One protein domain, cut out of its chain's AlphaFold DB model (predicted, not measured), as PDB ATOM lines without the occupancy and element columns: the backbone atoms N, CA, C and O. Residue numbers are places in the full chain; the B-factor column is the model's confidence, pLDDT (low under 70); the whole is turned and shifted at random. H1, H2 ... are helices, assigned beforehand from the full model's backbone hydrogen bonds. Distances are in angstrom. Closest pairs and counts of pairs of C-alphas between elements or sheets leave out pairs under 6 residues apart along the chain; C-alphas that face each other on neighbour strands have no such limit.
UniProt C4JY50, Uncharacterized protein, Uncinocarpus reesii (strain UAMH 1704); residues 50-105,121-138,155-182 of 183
ATOM      1  N   PRO A  50     221.434 207.526 144.965       93.06
ATOM      2  CA  PRO A  50     221.118 207.963 143.603       93.06
ATOM      3  C   PRO A  50     221.486 206.925 142.531       93.06
ATOM      4  O   PRO A  50     220.838 206.848 141.487       93.06
ATOM      5  N   GLU A  51     222.523 206.116 142.761       94.38
ATOM      6  CA  GLU A  51     222.909 205.043 141.839       94.38
ATOM      7  C   GLU A  51     221.896 203.894 141.884       94.38
ATOM      8  O   GLU A  51     221.479 203.397 140.836       94.38
ATOM      9  N   ILE A  52     221.461 203.498 143.083       94.94
ATOM     10  CA  ILE A  52     220.447 202.456 143.268       94.94
ATOM     11  C   ILE A  52     219.124 202.905 142.648       94.94
ATOM     12  O   ILE A  52     218.521 202.133 141.904       94.94
ATOM     13  N   GLU A  53     218.697 204.148 142.873       93.00
ATOM     14  CA  GLU A  53     217.502 204.717 142.241       93.00
ATOM     15  C   GLU A  53     217.609 204.696 140.710       93.00
ATOM     16  O   GLU A  53     216.703 204.211 140.026       93.00
ATOM     17  N   ALA A  54     218.743 205.132 140.152       94.69
ATOM     18  CA  ALA A  54     218.974 205.096 138.709       94.69
ATOM     19  C   ALA A  54     218.933 203.664 138.145       94.69
ATOM     20  O   ALA A  54     218.362 203.429 137.075       94.69
ATOM     21  N   LEU A  55     219.503 202.691 138.863       95.38
ATOM     22  CA  LEU A  55     219.439 201.280 138.489       95.38
ATOM     23  C   LEU A  55     218.009 200.747 138.566       95.38
ATOM     24  O   LEU A  55     217.582 200.067 137.635       95.38
ATOM     25  N   VAL A  56     217.250 201.079 139.611       92.75
ATOM     26  CA  VAL A  56     215.834 200.702 139.737       92.75
ATOM     27  C   VAL A  56     215.037 201.233 138.550       92.75
ATOM     28  O   VAL A  56     214.319 200.463 137.914       92.75
ATOM     29  N   HIS A  57     215.207 202.506 138.183       92.25
ATOM     30  CA  HIS A  57     214.551 203.080 137.007       92.25
ATOM     31  C   HIS A  57     214.946 202.366 135.712       92.25
ATOM     32  O   HIS A  57     214.079 202.011 134.911       92.25
ATOM     33  N   LYS A  58     216.241 202.102 135.514       95.19
ATOM     34  CA  LYS A  58     216.731 201.409 134.318       95.19
ATOM     35  C   LYS A  58     216.159 200.000 134.207       95.19
ATOM     36  O   LYS A  58     215.699 199.610 133.138       95.19
ATOM     37  N   TRP A  59     216.167 199.243 135.300       94.75
ATOM     38  CA  TRP A  59     215.632 197.887 135.311       94.75
ATOM     39  C   TRP A  59     214.121 197.871 135.131       94.75
ATOM     40  O   TRP A  59     213.640 197.041 134.372       94.75
ATOM     41  N   ARG A  60     213.382 198.816 135.727       92.25
ATOM     42  CA  ARG A  60     211.939 198.978 135.480       92.25
ATOM     43  C   ARG A  60     211.622 199.259 134.014       92.25
ATOM     44  O   ARG A  60     210.657 198.714 133.493       92.25
ATOM     45  N   LEU A  61     212.428 200.078 133.339       91.94
ATOM     46  CA  LEU A  61     212.234 200.362 131.916       91.94
ATOM     47  C   LEU A  61     212.499 199.122 131.053       91.94
ATOM     48  O   LEU A  61     211.677 198.762 130.219       91.94
ATOM     49  N   VAL A  62     213.613 198.429 131.300       94.19
ATOM     50  CA  VAL A  62     213.968 197.214 130.550       94.19
ATOM     51  C   VAL A  62     212.932 196.108 130.765       94.19
ATOM     52  O   VAL A  62     212.573 195.408 129.821       94.19
ATOM     53  N   THR A  63     212.425 195.936 131.990       91.56
ATOM     54  CA  THR A  63     211.384 194.936 132.261       91.56
ATOM     55  C   THR A  63     210.043 195.322 131.654       91.56
ATOM     56  O   THR A  63     209.348 194.434 131.168       91.56
ATOM     57  N   ARG A  64     209.696 196.616 131.631       90.69
ATOM     58  CA  ARG A  64     208.518 197.153 130.936       90.69
ATOM     59  C   ARG A  64     208.550 196.795 129.451       90.69
ATOM     60  O   ARG A  64     207.624 196.152 128.966       90.69
ATOM     61  N   GLU A  65     209.638 197.135 128.765       91.69
ATOM     62  CA  GLU A  65     209.823 196.838 127.337       91.69
ATOM     63  C   GLU A  65     209.768 195.326 127.071       91.69
ATOM     64  O   GLU A  65     209.011 194.858 126.218       91.69
ATOM     65  N   ALA A  66     210.494 194.533 127.866       93.06
ATOM     66  CA  ALA A  66     210.489 193.080 127.729       93.06
ATOM     67  C   ALA A  66     209.097 192.470 127.976       93.06
ATOM     68  O   ALA A  66     208.698 191.532 127.284       93.06
ATOM     69  N   ALA A  67     208.339 192.983 128.949       91.88
ATOM     70  CA  ALA A  67     206.988 192.512 129.235       91.88
ATOM     71  C   ALA A  67     206.024 192.826 128.082       91.88
ATOM     72  O   ALA A  67     205.232 191.963 127.711       91.88
ATOM     73  N   GLU A  68     206.110 194.012 127.478       90.81
ATOM     74  CA  GLU A  68     205.286 194.395 126.324       90.81
ATOM     75  C   GLU A  68     205.544 193.503 125.102       90.81
ATOM     76  O   GLU A  68     204.593 193.001 124.488       90.81
ATOM     77  N   GLU A  69     206.812 193.224 124.794       91.75
ATOM     78  CA  GLU A  69     207.182 192.316 123.704       91.75
ATOM     79  C   GLU A  69     206.697 190.881 123.957       91.75
ATOM     80  O   GLU A  69     206.108 190.230 123.081       91.75
ATOM     81  N   LEU A  70     206.900 190.377 125.179       91.81
ATOM     82  CA  LEU A  70     206.467 189.034 125.554       91.81
ATOM     83  C   LEU A  70     204.945 188.913 125.546       91.81
ATOM     84  O   LEU A  70     204.429 187.899 125.067       91.81
ATOM     85  N   PHE A  71     204.225 189.939 125.998       91.69
ATOM     86  CA  PHE A  71     202.771 189.929 126.086       91.69
ATOM     87  C   PHE A  71     202.096 189.790 124.729       91.69
ATOM     88  O   PHE A  71     201.184 188.974 124.597       91.69
ATOM     89  N   ALA A  72     202.566 190.503 123.702       90.06
ATOM     90  CA  ALA A  72     202.028 190.364 122.352       90.06
ATOM     91  C   ALA A  72     202.117 188.903 121.869       90.06
ATOM     92  O   ALA A  72     201.118 188.304 121.459       90.06
ATOM     93  N   SER A  73     203.295 188.289 122.021       90.75
ATOM     94  CA  SER A  73     203.523 186.897 121.617       90.75
ATOM     95  C   SER A  73     202.746 185.881 122.471       90.75
ATOM     96  O   SER A  73     202.265 184.862 121.958       90.75
ATOM     97  N   ALA A  74     202.606 186.151 123.772       90.88
ATOM     98  CA  ALA A  74     201.898 185.305 124.720       90.88
ATOM     99  C   ALA A  74     200.392 185.336 124.455       90.88
ATOM    100  O   ALA A  74     199.781 184.276 124.317       90.88
ATOM    101  N   ARG A  75     199.815 186.528 124.279       90.25
ATOM    102  CA  ARG A  75     198.405 186.731 123.938       90.25
ATOM    103  C   ARG A  75     198.028 185.983 122.665       90.25
ATOM    104  O   ARG A  75     197.058 185.229 122.658       90.25
ATOM    105  N   ASP A  76     198.831 186.099 121.611       90.88
ATOM    106  CA  ASP A  76     198.569 185.404 120.346       90.88
ATOM    107  C   ASP A  76     198.665 183.877 120.488       90.88
ATOM    108  O   ASP A  76     197.999 183.121 119.776       90.88
ATOM    109  N   ARG A  77     199.498 183.380 121.408       89.94
ATOM    110  CA  ARG A  77     199.571 181.949 121.730       89.94
ATOM    111  C   ARG A  77     198.356 181.491 122.535       89.94
ATOM    112  O   ARG A  77     197.829 180.422 122.242       89.94
ATOM    113  N   VAL A  78     197.909 182.279 123.510       89.69
ATOM    114  CA  VAL A  78     196.716 181.996 124.323       89.69
ATOM    115  C   VAL A  78     195.466 181.972 123.444       89.69
ATOM    116  O   VAL A  78     194.714 181.002 123.486       89.69
ATOM    117  N   ASN A  79     195.315 182.947 122.545       88.62
ATOM    118  CA  ASN A  79     194.213 182.982 121.582       88.62
ATOM    119  C   ASN A  79     194.211 181.744 120.669       88.62
ATOM    120  O   ASN A  79     193.171 181.122 120.470       88.62
ATOM    121  N   ARG A  80     195.383 181.310 120.182       89.69
ATOM    122  CA  ARG A  80     195.510 180.058 119.409       89.69
ATOM    123  C   ARG A  80     195.227 178.794 120.222       89.69
ATOM    124  O   ARG A  80     194.850 177.783 119.641       89.69
ATOM    125  N   MET A  81     195.431 178.828 121.538       85.75
ATOM    126  CA  MET A  81     195.153 177.705 122.438       85.75
ATOM    127  C   MET A  81     193.679 177.595 122.849       85.75
ATOM    128  O   MET A  81     193.348 176.650 123.560       85.75
ATOM    129  N   GLY A  82     192.806 178.497 122.391       86.69
ATOM    130  CA  GLY A  82     191.383 178.484 122.737       86.69
ATOM    131  C   GLY A  82     191.004 179.440 123.870       86.69
ATOM    132  O   GLY A  82     189.958 179.255 124.476       86.69
ATOM    133  N   GLY A  83     191.832 180.451 124.153       88.44
ATOM    134  CA  GLY A  83     191.513 181.522 125.100       88.44
ATOM    135  C   GLY A  83     192.068 181.313 126.512       88.44
ATOM    136  O   GLY A  83     192.863 180.404 126.777       88.44
ATOM    137  N   VAL A  84     191.674 182.210 127.421       86.31
ATOM    138  CA  VAL A  84     192.215 182.295 128.788       86.31
ATOM    139  C   VAL A  84     191.796 181.109 129.652       86.31
ATOM    140  O   VAL A  84     192.626 180.627 130.420       86.31
ATOM    141  N   GLY A  85     190.579 180.577 129.485       85.12
ATOM    142  CA  GLY A  85     190.102 179.414 130.245       85.12
ATOM    143  C   GLY A  85     191.002 178.184 130.070       85.12
ATOM    144  O   GLY A  85     191.498 177.615 131.045       85.12
ATOM    145  N   VAL A  86     191.342 177.839 128.820       87.19
ATOM    146  CA  VAL A  86     192.255 176.717 128.509       87.19
ATOM    147  C   VAL A  86     193.666 176.972 129.045       87.19
ATOM    148  O   VAL A  86     194.348 176.050 129.502       87.19
ATOM    149  N   TRP A  87     194.131 178.221 128.989       87.25
ATOM    150  CA  TRP A  87     195.435 178.599 129.529       87.25
ATOM    151  C   TRP A  87     195.483 178.485 131.060       87.25
ATOM    152  O   TRP A  87     196.441 177.913 131.582       87.25
ATOM    153  N   ARG A  88     194.442 178.943 131.768       85.50
ATOM    154  CA  ARG A  88     194.322 178.866 133.233       85.50
ATOM    155  C   ARG A  88     194.328 177.415 133.707       85.50
ATOM    156  O   ARG A  88     195.107 177.071 134.595       85.50
ATOM    157  N   GLU A  89     193.561 176.550 133.047       86.00
ATOM    158  CA  GLU A  89     193.541 175.119 133.363       86.00
ATOM    159  C   GLU A  89     194.909 174.465 133.124       86.00
ATOM    160  O   GLU A  89     195.415 173.737 133.977       86.00
ATOM    161  N   LYS A  90     195.588 174.784 132.013       85.19
ATOM    162  CA  LYS A  90     196.958 174.296 131.778       85.19
ATOM    163  C   LYS A  90     197.948 174.773 132.840       85.19
ATOM    164  O   LYS A  90     198.816 173.996 133.240       85.19
ATOM    165  N   MET A  91     197.832 176.017 133.301       83.38
ATOM    166  CA  MET A  91     198.687 176.543 134.368       83.38
ATOM    167  C   MET A  91     198.412 175.854 135.703       83.38
ATOM    168  O   MET A  91     199.359 175.473 136.392       83.38
ATOM    169  N   ARG A  92     197.141 175.609 136.033       82.50
ATOM    170  CA  ARG A  92     196.739 174.832 137.212       82.50
ATOM    171  C   ARG A  92     197.333 173.425 137.179       82.50
ATOM    172  O   ARG A  92     198.008 173.021 138.122       82.50
ATOM    173  N   GLN A  93     197.193 172.725 136.055       84.69
ATOM    174  CA  GLN A  93     197.778 171.398 135.841       84.69
ATOM    175  C   GLN A  93     199.310 171.406 135.945       84.69
ATOM    176  O   GLN A  93     199.903 170.490 136.510       84.69
ATOM    177  N   SER A  94     199.974 172.446 135.432       83.50
ATOM    178  CA  SER A  94     201.428 172.579 135.552       83.50
ATOM    179  C   SER A  94     201.871 172.807 137.000       83.50
ATOM    180  O   SER A  94     202.883 172.243 137.414       83.50
ATOM    181  N   LYS A  95     201.129 173.613 137.772       80.81
ATOM    182  CA  LYS A  95     201.387 173.832 139.204       80.81
ATOM    183  C   LYS A  95     201.177 172.550 140.004       80.81
ATOM    184  O   LYS A  95     202.038 172.212 140.808       80.81
ATOM    185  N   LEU A  96     200.106 171.810 139.720       80.75
ATOM    186  CA  LEU A  96     199.833 170.505 140.326       80.75
ATOM    187  C   LEU A  96     200.955 169.511 140.057       80.75
ATOM    188  O   LEU A  96     201.472 168.917 140.993       80.75
ATOM    189  N   ARG A  97     201.393 169.384 138.798       80.94
ATOM    190  CA  ARG A  97     202.520 168.509 138.452       80.94
ATOM    191  C   ARG A  97     203.802 168.930 139.155       80.94
ATOM    192  O   ARG A  97     204.522 168.070 139.642       80.94
ATOM    193  N   LYS A  98     204.110 170.228 139.212       78.81
ATOM    194  CA  LYS A  98     205.303 170.717 139.917       78.81
ATOM    195  C   LYS A  98     205.237 170.381 141.408       78.81
ATOM    196  O   LYS A  98     206.190 169.828 141.937       78.81
ATOM    197  N   ALA A  99     204.107 170.657 142.052       76.25
ATOM    198  CA  ALA A  99     203.897 170.337 143.457       76.25
ATOM    199  C   ALA A  99     203.939 168.825 143.712       76.25
ATOM    200  O   ALA A  99     204.496 168.395 144.716       76.25
ATOM    201  N   GLU A 100     203.413 168.010 142.795       76.81
ATOM    202  CA  GLU A 100     203.557 166.557 142.824       76.81
ATOM    203  C   GLU A 100     205.039 166.160 142.784       76.81
ATOM    204  O   GLU A 100     205.489 165.503 143.714       76.81
ATOM    205  N   TRP A 101     205.825 166.634 141.811       71.62
ATOM    206  CA  TRP A 101     207.273 166.377 141.748       71.62
ATOM    207  C   TRP A 101     208.028 166.837 143.003       71.62
ATOM    208  O   TRP A 101     208.854 166.086 143.514       71.62
ATOM    209  N   ASP A 102     207.720 168.018 143.539       71.00
ATOM    210  CA  ASP A 102     208.320 168.530 144.781       71.00
ATOM    211  C   ASP A 102     207.923 167.671 146.006       71.00
ATOM    212  O   ASP A 102     208.640 167.616 147.005       71.00
ATOM    213  N   THR A 103     206.788 166.966 145.931       61.47
ATOM    214  CA  THR A 103     206.259 166.078 146.978       61.47
ATOM    215  C   THR A 103     206.839 164.670 146.918       61.47
ATOM    216  O   THR A 103     207.148 164.096 147.959       61.47
ATOM    217  N   CYS A 104     206.945 164.084 145.723       56.56
ATOM    218  CA  CYS A 104     207.335 162.684 145.540       56.56
ATOM    219  C   CYS A 104     208.764 162.488 145.008       56.56
ATOM    220  O   CYS A 104     209.268 161.371 145.066       56.56
ATOM    221  N   GLY A 105     209.440 163.544 144.542       51.69
ATOM    222  CA  GLY A 105     210.803 163.500 143.994       51.69
ATOM    223  C   GLY A 105     211.926 163.894 144.964       51.69
ATOM    224  O   GLY A 105     213.090 163.836 144.582       51.69
ATOM    225  N   GLU A 121     198.278 158.725 153.019       62.38
ATOM    226  CA  GLU A 121     199.025 159.943 153.339       62.38
ATOM    227  C   GLU A 121     199.403 160.722 152.071       62.38
ATOM    228  O   GLU A 121     199.171 161.929 151.992       62.38
ATOM    229  N   LYS A 122     199.877 160.038 151.019       62.72
ATOM    230  CA  LYS A 122     200.116 160.660 149.706       62.72
ATOM    231  C   LYS A 122     198.836 161.208 149.079       62.72
ATOM    232  O   LYS A 122     198.877 162.257 148.440       62.72
ATOM    233  N   GLU A 123     197.705 160.518 149.218       64.81
ATOM    234  CA  GLU A 123     196.413 160.990 148.714       64.81
ATOM    235  C   GLU A 123     195.898 162.196 149.514       64.81
ATOM    236  O   GLU A 123     195.436 163.166 148.916       64.81
ATOM    237  N   ALA A 124     196.042 162.190 150.842       70.31
ATOM    238  CA  ALA A 124     195.725 163.340 151.686       70.31
ATOM    239  C   ALA A 124     196.584 164.560 151.320       70.31
ATOM    240  O   ALA A 124     196.045 165.648 151.135       70.31
ATOM    241  N   ARG A 125     197.891 164.360 151.112       64.12
ATOM    242  CA  ARG A 125     198.820 165.416 150.693       64.12
ATOM    243  C   ARG A 125     198.530 165.922 149.280       64.12
ATOM    244  O   ARG A 125     198.618 167.118 149.033       64.12
ATOM    245  N   ARG A 126     198.134 165.042 148.350       66.06
ATOM    246  CA  ARG A 126     197.666 165.440 147.008       66.06
ATOM    247  C   ARG A 126     196.397 166.287 147.073       66.06
ATOM    248  O   ARG A 126     196.344 167.307 146.395       66.06
ATOM    249  N   ARG A 127     195.417 165.910 147.905       67.19
ATOM    250  CA  ARG A 127     194.201 166.716 148.119       67.19
ATOM    251  C   ARG A 127     194.510 168.061 148.769       67.19
ATOM    252  O   ARG A 127     193.935 169.055 148.362       67.19
ATOM    253  N   GLU A 128     195.432 168.111 149.728       69.06
ATOM    254  CA  GLU A 128     195.872 169.366 150.356       69.06
ATOM    255  C   GLU A 128     196.563 170.301 149.352       69.06
ATOM    256  O   GLU A 128     196.346 171.509 149.367       69.06
ATOM    257  N   ILE A 129     197.363 169.747 148.437       64.81
ATOM    258  CA  ILE A 129     197.989 170.507 147.348       64.81
ATOM    259  C   ILE A 129     196.942 171.008 146.349       64.81
ATOM    260  O   ILE A 129     197.027 172.150 145.903       64.81
ATOM    261  N   GLU A 130     195.967 170.174 145.988       64.81
ATOM    262  CA  GLU A 130     194.876 170.556 145.089       64.81
ATOM    263  C   GLU A 130     194.015 171.671 145.690       64.81
ATOM    264  O   GLU A 130     193.833 172.703 145.046       64.81
ATOM    265  N   ASP A 131     193.605 171.518 146.949       67.12
ATOM    266  CA  ASP A 131     192.860 172.522 147.715       67.12
ATOM    267  C   ASP A 131     193.690 173.803 147.918       67.12
ATOM    268  O   ASP A 131     193.187 174.915 147.795       67.12
ATOM    269  N   GLY A 132     195.003 173.677 148.134       61.19
ATOM    270  CA  GLY A 132     195.921 174.812 148.242       61.19
ATOM    271  C   GLY A 132     196.139 175.566 146.926       61.19
ATOM    272  O   GLY A 132     196.379 176.773 146.948       61.19
ATOM    273  N   ILE A 133     196.058 174.889 145.778       59.81
ATOM    274  CA  ILE A 133     196.153 175.513 144.451       59.81
ATOM    275  C   ILE A 133     194.833 176.196 144.082       59.81
ATOM    276  O   ILE A 133     194.876 177.300 143.536       59.81
ATOM    277  N   ASP A 134     193.696 175.579 144.409       53.84
ATOM    278  CA  ASP A 134     192.357 176.139 144.191       53.84
ATOM    279  C   ASP A 134     192.089 177.346 145.109       53.84
ATOM    280  O   ASP A 134     191.604 178.387 144.674       53.84
ATOM    281  N   ALA A 135     192.561 177.284 146.358       52.38
ATOM    282  CA  ALA A 135     192.517 178.389 147.314       52.38
ATOM    283  C   ALA A 135     193.569 179.493 147.065       52.38
ATOM    284  O   ALA A 135     193.764 180.358 147.924       52.38
ATOM    285  N   GLY A 136     194.261 179.478 145.920       48.69
ATOM    286  CA  GLY A 136     195.179 180.547 145.531       48.69
ATOM    287  C   GLY A 136     196.490 180.564 146.315       48.69
ATOM    288  O   GLY A 136     196.892 181.617 146.794       48.69
ATOM    289  N   GLY A 137     197.160 179.412 146.443       41.81
ATOM    290  CA  GLY A 137     198.573 179.282 146.816       41.81
ATOM    291  C   GLY A 137     199.000 180.202 147.957       41.81
ATOM    292  O   GLY A 137     199.703 181.180 147.720       41.81
ATOM    293  N   ARG A 138     198.578 179.888 149.187       40.09
ATOM    294  CA  ARG A 138     198.926 180.624 150.415       40.09
ATOM    295  C   ARG A 138     200.435 180.592 150.704       40.09
ATOM    296  O   ARG A 138     200.901 179.858 151.569       40.09
ATOM    297  N   THR A 155     189.515 188.373 128.273       81.00
ATOM    298  CA  THR A 155     190.679 188.620 127.417       81.00
ATOM    299  C   THR A 155     191.948 188.444 128.240       81.00
ATOM    300  O   THR A 155     192.016 188.903 129.375       81.00
ATOM    301  N   PHE A 156     192.971 187.808 127.667       85.25
ATOM    302  CA  PHE A 156     194.266 187.655 128.328       85.25
ATOM    303  C   PHE A 156     194.861 189.031 128.642       85.25
ATOM    304  O   PHE A 156     195.145 189.799 127.720       85.25
ATOM    305  N   THR A 157     195.036 189.335 129.927       88.25
ATOM    306  CA  THR A 157     195.554 190.614 130.416       88.25
ATOM    307  C   THR A 157     197.020 190.517 130.828       88.25
ATOM    308  O   THR A 157     197.555 189.438 131.102       88.25
ATOM    309  N   MET A 158     197.698 191.666 130.851       88.25
ATOM    310  CA  MET A 158     199.118 191.737 131.194       88.25
ATOM    311  C   MET A 158     199.352 191.313 132.651       88.25
ATOM    312  O   MET A 158     200.314 190.600 132.932       88.25
ATOM    313  N   ASP A 159     198.445 191.659 133.570       88.38
ATOM    314  CA  ASP A 159     198.561 191.269 134.979       88.38
ATOM    315  C   ASP A 159     198.518 189.744 135.173       88.38
ATOM    316  O   ASP A 159     199.297 189.215 135.967       88.38
ATOM    317  N   MET A 160     197.701 189.016 134.398       88.00
ATOM    318  CA  MET A 160     197.681 187.547 134.427       88.00
ATOM    319  C   MET A 160     199.028 186.957 133.996       88.00
ATOM    320  O   MET A 160     199.516 185.995 134.597       88.00
ATOM    321  N   MET A 161     199.658 187.543 132.972       90.38
ATOM    322  CA  MET A 161     200.985 187.124 132.518       90.38
ATOM    323  C   MET A 161     202.055 187.390 133.583       90.38
ATOM    324  O   MET A 161     202.850 186.500 133.885       90.38
ATOM    325  N   LEU A 162     202.072 188.596 134.154       90.75
ATOM    326  CA  LEU A 162     203.069 189.024 135.138       90.75
ATOM    327  C   LEU A 162     202.979 188.207 136.433       90.75
ATOM    328  O   LEU A 162     204.003 187.731 136.927       90.75
ATOM    329  N   LYS A 163     201.758 187.931 136.913       87.94
ATOM    330  CA  LYS A 163     201.516 187.012 138.036       87.94
ATOM    331  C   LYS A 163     202.078 185.620 137.763       87.94
ATOM    332  O   LYS A 163     202.692 185.014 138.636       87.94
ATOM    333  N   ASN A 164     201.912 185.112 136.540       85.50
ATOM    334  CA  ASN A 164     202.448 183.808 136.157       85.50
ATOM    335  C   ASN A 164     203.987 183.783 136.061       85.50
ATOM    336  O   ASN A 164     204.590 182.722 136.198       85.50
ATOM    337  N   LEU A 165     204.623 184.933 135.831       87.62
ATOM    338  CA  LEU A 165     206.079 185.089 135.882       87.62
ATOM    339  C   LEU A 165     206.604 185.365 137.302       87.62
ATOM    340  O   LEU A 165     207.803 185.574 137.460       87.62
ATOM    341  N   ASN A 166     205.736 185.342 138.325       88.12
ATOM    342  CA  ASN A 166     206.080 185.664 139.712       88.12
ATOM    343  C   ASN A 166     206.660 187.083 139.880       88.12
ATOM    344  O   ASN A 166     207.565 187.305 140.682       88.12
ATOM    345  N   ILE A 167     206.131 188.049 139.126       88.12
ATOM    346  CA  ILE A 167     206.529 189.456 139.213       88.12
ATOM    347  C   ILE A 167     205.490 190.214 140.041       88.12
ATOM    348  O   ILE A 167     204.304 190.199 139.712       88.12
ATOM    349  N   ASP A 168     205.940 190.904 141.090       88.00
ATOM    350  CA  ASP A 168     205.090 191.816 141.858       88.00
ATOM    351  C   ASP A 168     204.785 193.079 141.033       88.00
ATOM    352  O   ASP A 168     205.687 193.793 140.585       88.00
ATOM    353  N   LEU A 169     203.494 193.362 140.856       87.62
ATOM    354  CA  LEU A 169     202.976 194.513 140.118       87.62
ATOM    355  C   LEU A 169     203.475 195.834 140.725       87.62
ATOM    356  O   LEU A 169     203.823 196.755 139.985       87.62
ATOM    357  N   LYS A 170     203.595 195.908 142.059       86.56
ATOM    358  CA  LYS A 170     204.101 197.096 142.770       86.56
ATOM    359  C   LYS A 170     205.589 197.322 142.497       86.56
ATOM    360  O   LYS A 170     206.034 198.464 142.390       86.56
ATOM    361  N   MET A 171     206.361 196.246 142.325       86.69
ATOM    362  CA  MET A 171     207.803 196.314 142.072       86.69
ATOM    363  C   MET A 171     208.126 197.001 140.738       86.69
ATOM    364  O   MET A 171     209.056 197.815 140.669       86.69
ATOM    365  N   ILE A 172     207.339 196.703 139.699       86.56
ATOM    366  CA  ILE A 172     207.505 197.234 138.334       86.56
ATOM    367  C   ILE A 172     206.594 198.429 138.014       86.56
ATOM    368  O   ILE A 172     206.746 199.029 136.954       86.56
ATOM    369  N   GLY A 173     205.682 198.792 138.922       84.62
ATOM    370  CA  GLY A 173     204.763 199.920 138.750       84.62
ATOM    371  C   GLY A 173     203.649 199.643 137.739       84.62
ATOM    372  O   GLY A 173     203.363 200.493 136.903       84.62
ATOM    373  N   PHE A 174     203.039 198.456 137.760       87.44
ATOM    374  CA  PHE A 174     201.914 198.127 136.879       87.44
ATOM    375  C   PHE A 174     200.570 198.303 137.595       87.44
ATOM    376  O   PHE A 174     200.341 197.717 138.653       87.44
ATOM    377  N   ASP A 175     199.662 199.071 136.994       87.69
ATOM    378  CA  ASP A 175     198.295 199.265 137.475       87.69
ATOM    379  C   ASP A 175     197.352 198.210 136.881       87.69
ATOM    380  O   ASP A 175     197.070 198.212 135.678       87.69
ATOM    381  N   LYS A 176     196.829 197.323 137.734       85.75
ATOM    382  CA  LYS A 176     195.884 196.268 137.341       85.75
ATOM    383  C   LYS A 176     194.555 196.837 136.841       85.75
ATOM    384  O   LYS A 176     193.982 196.271 135.909       85.75
ATOM    385  N   GLU A 177     194.065 197.926 137.434       83.69
ATOM    386  CA  GLU A 177     192.744 198.479 137.111       83.69
ATOM    387  C   GLU A 177     192.745 199.137 135.734       83.69
ATOM    388  O   GLU A 177     191.852 198.911 134.919       83.69
ATOM    389  N   ASN A 178     193.780 199.932 135.460       81.88
ATOM    390  CA  ASN A 178     193.910 200.665 134.204       81.88
ATOM    391  C   ASN A 178     194.720 199.911 133.136       81.88
ATOM    392  O   ASN A 178     194.840 200.416 132.020       81.88
ATOM    393  N   GLN A 179     195.283 198.740 133.465       83.69
ATOM    394  CA  GLN A 179     196.154 197.936 132.592       83.69
ATOM    395  C   GLN A 179     197.280 198.770 131.956       83.69
ATOM    396  O   GLN A 179     197.559 198.661 130.761       83.69
ATOM    397  N   ARG A 180     197.909 199.643 132.754       84.94
ATOM    398  CA  ARG A 180     198.952 200.572 132.295       84.94
ATOM    399  C   ARG A 180     200.084 200.691 133.301       84.94
ATOM    400  O   ARG A 180     199.919 200.405 134.484       84.94
ATOM    401  N   TRP A 181     201.217 201.185 132.829       87.56
ATOM    402  CA  TRP A 181     202.339 201.536 133.686       87.56
ATOM    403  C   TRP A 181     202.058 202.829 134.452       87.56
ATOM    404  O   TRP A 181     201.518 203.789 133.899       87.56
ATOM    405  N   ILE A 182     202.423 202.826 135.727       83.38
ATOM    406  CA  ILE A 182     202.515 204.001 136.584       83.38
ATOM    407  C   ILE A 182     203.970 204.465 136.502       83.38
ATOM    408  O   ILE A 182     204.886 203.657 136.693       83.38
TER     409      ILE A 182
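AT A GLANCE: This is residues 50 to 105, 121 to 138 and 155 to 182 of the 183 residues of an uncharacterized protein of Uncinocarpus reesii (strain UAMH 1704) (UniProt C4JY50). Two long helices, H1 and H2, meet near their ends as an open V, with the tight link of residues 81 to 83 at its corner. H3 packs side by side with H2 on that arm, while two short helices, H4 and H5, pack on H1, H4 lying nearest the middle of the whole; residues 50 to 55 of H1 stick out at the far end of its arm. The printed part has 102 residues, with five named helices in the order H1, H2, H3, H4, H5 and no named strand, and its class is all helix. It is loose, with a radius of gyration of the C-alphas of 17.0 A and spans of 53 by 36 by 25 A.

HOW THE PARTS SIT: H1, residues 50 to 80, has a kink of 28 degrees near residue 70. H2, residues 84 to 104, is close to H1 but not clearly touching it, the closest C-alphas being those of Val 78 and Trp 87, 6.3 A apart. Their lines stand at a steep tilt of 68 degrees, only just short of about perpendicular, and run opposite ways. H3, residues 121 to 134, touches H2 with residues 92 to 100 of H2 alone; the closest C-alphas, those of Leu 96 and Glu 130, are 6.9 A apart. These two run opposite ways at a shallow tilt of 32 degrees, only just short of steep. H4, residues 158 to 164, only just touches H1, with 3 pairs of C-alphas within 8 A, at residues 67 to 71 of H1 alone. Its closest pair is the C-alphas of Phe 71 and Met 158, 6.5 A apart, and the lines are about perpendicular at 84 degrees. H2 and H4 are only just apart, the closest C-alphas being 8.4 A from each other. H5, residues 169 to 172, only just touches H1, with 3 pairs of C-alphas within 8 A, at residues 60 to 64 of H1 alone; the C-alphas of Arg 60 and Ile 172 are closest, at 5.6 A. H4 and H5 touch only at the corner, and only just, with 3 pairs within 8 A. Every O i to N i+4 pair is within hydrogen-bond range in H2, H3 and H4, and 26 of 27 are in H1; H5 is too short for such a pair.

IN THESE COORDINATES: H1 begins at C-alpha 50, (221.118, 207.963, 143.603), and is 44.9 A long from first to last C-alpha. H2 is 29.9 A long and ends at C-alpha 104, (207.335, 162.684, 145.540). H3 is 19.8 A long, H4 9.9 A and H5 5.6 A, with C-alpha 172 at (207.505, 197.234, 138.334). After H5, residues 174 to 175 pair with residues 180 to 181, antiparallel.

THE WHOLE: The two C-alphas farthest apart, those of Pro 50 and Glu 121, are 53.7 A from each other. Residues 106 to 120 are not printed, with 15.5 A between C-alphas 105 and 121, and residues 139 to 154 are not printed, with 25.7 A between C-alphas 138 and 155. Of the links that are printed whole, H1 to H2 and H4 to H5 are tight. The mean pLDDT of the printed part is 81.8; it is under 70 at residues 103 to 105, 121 to 123 and 125 to 138.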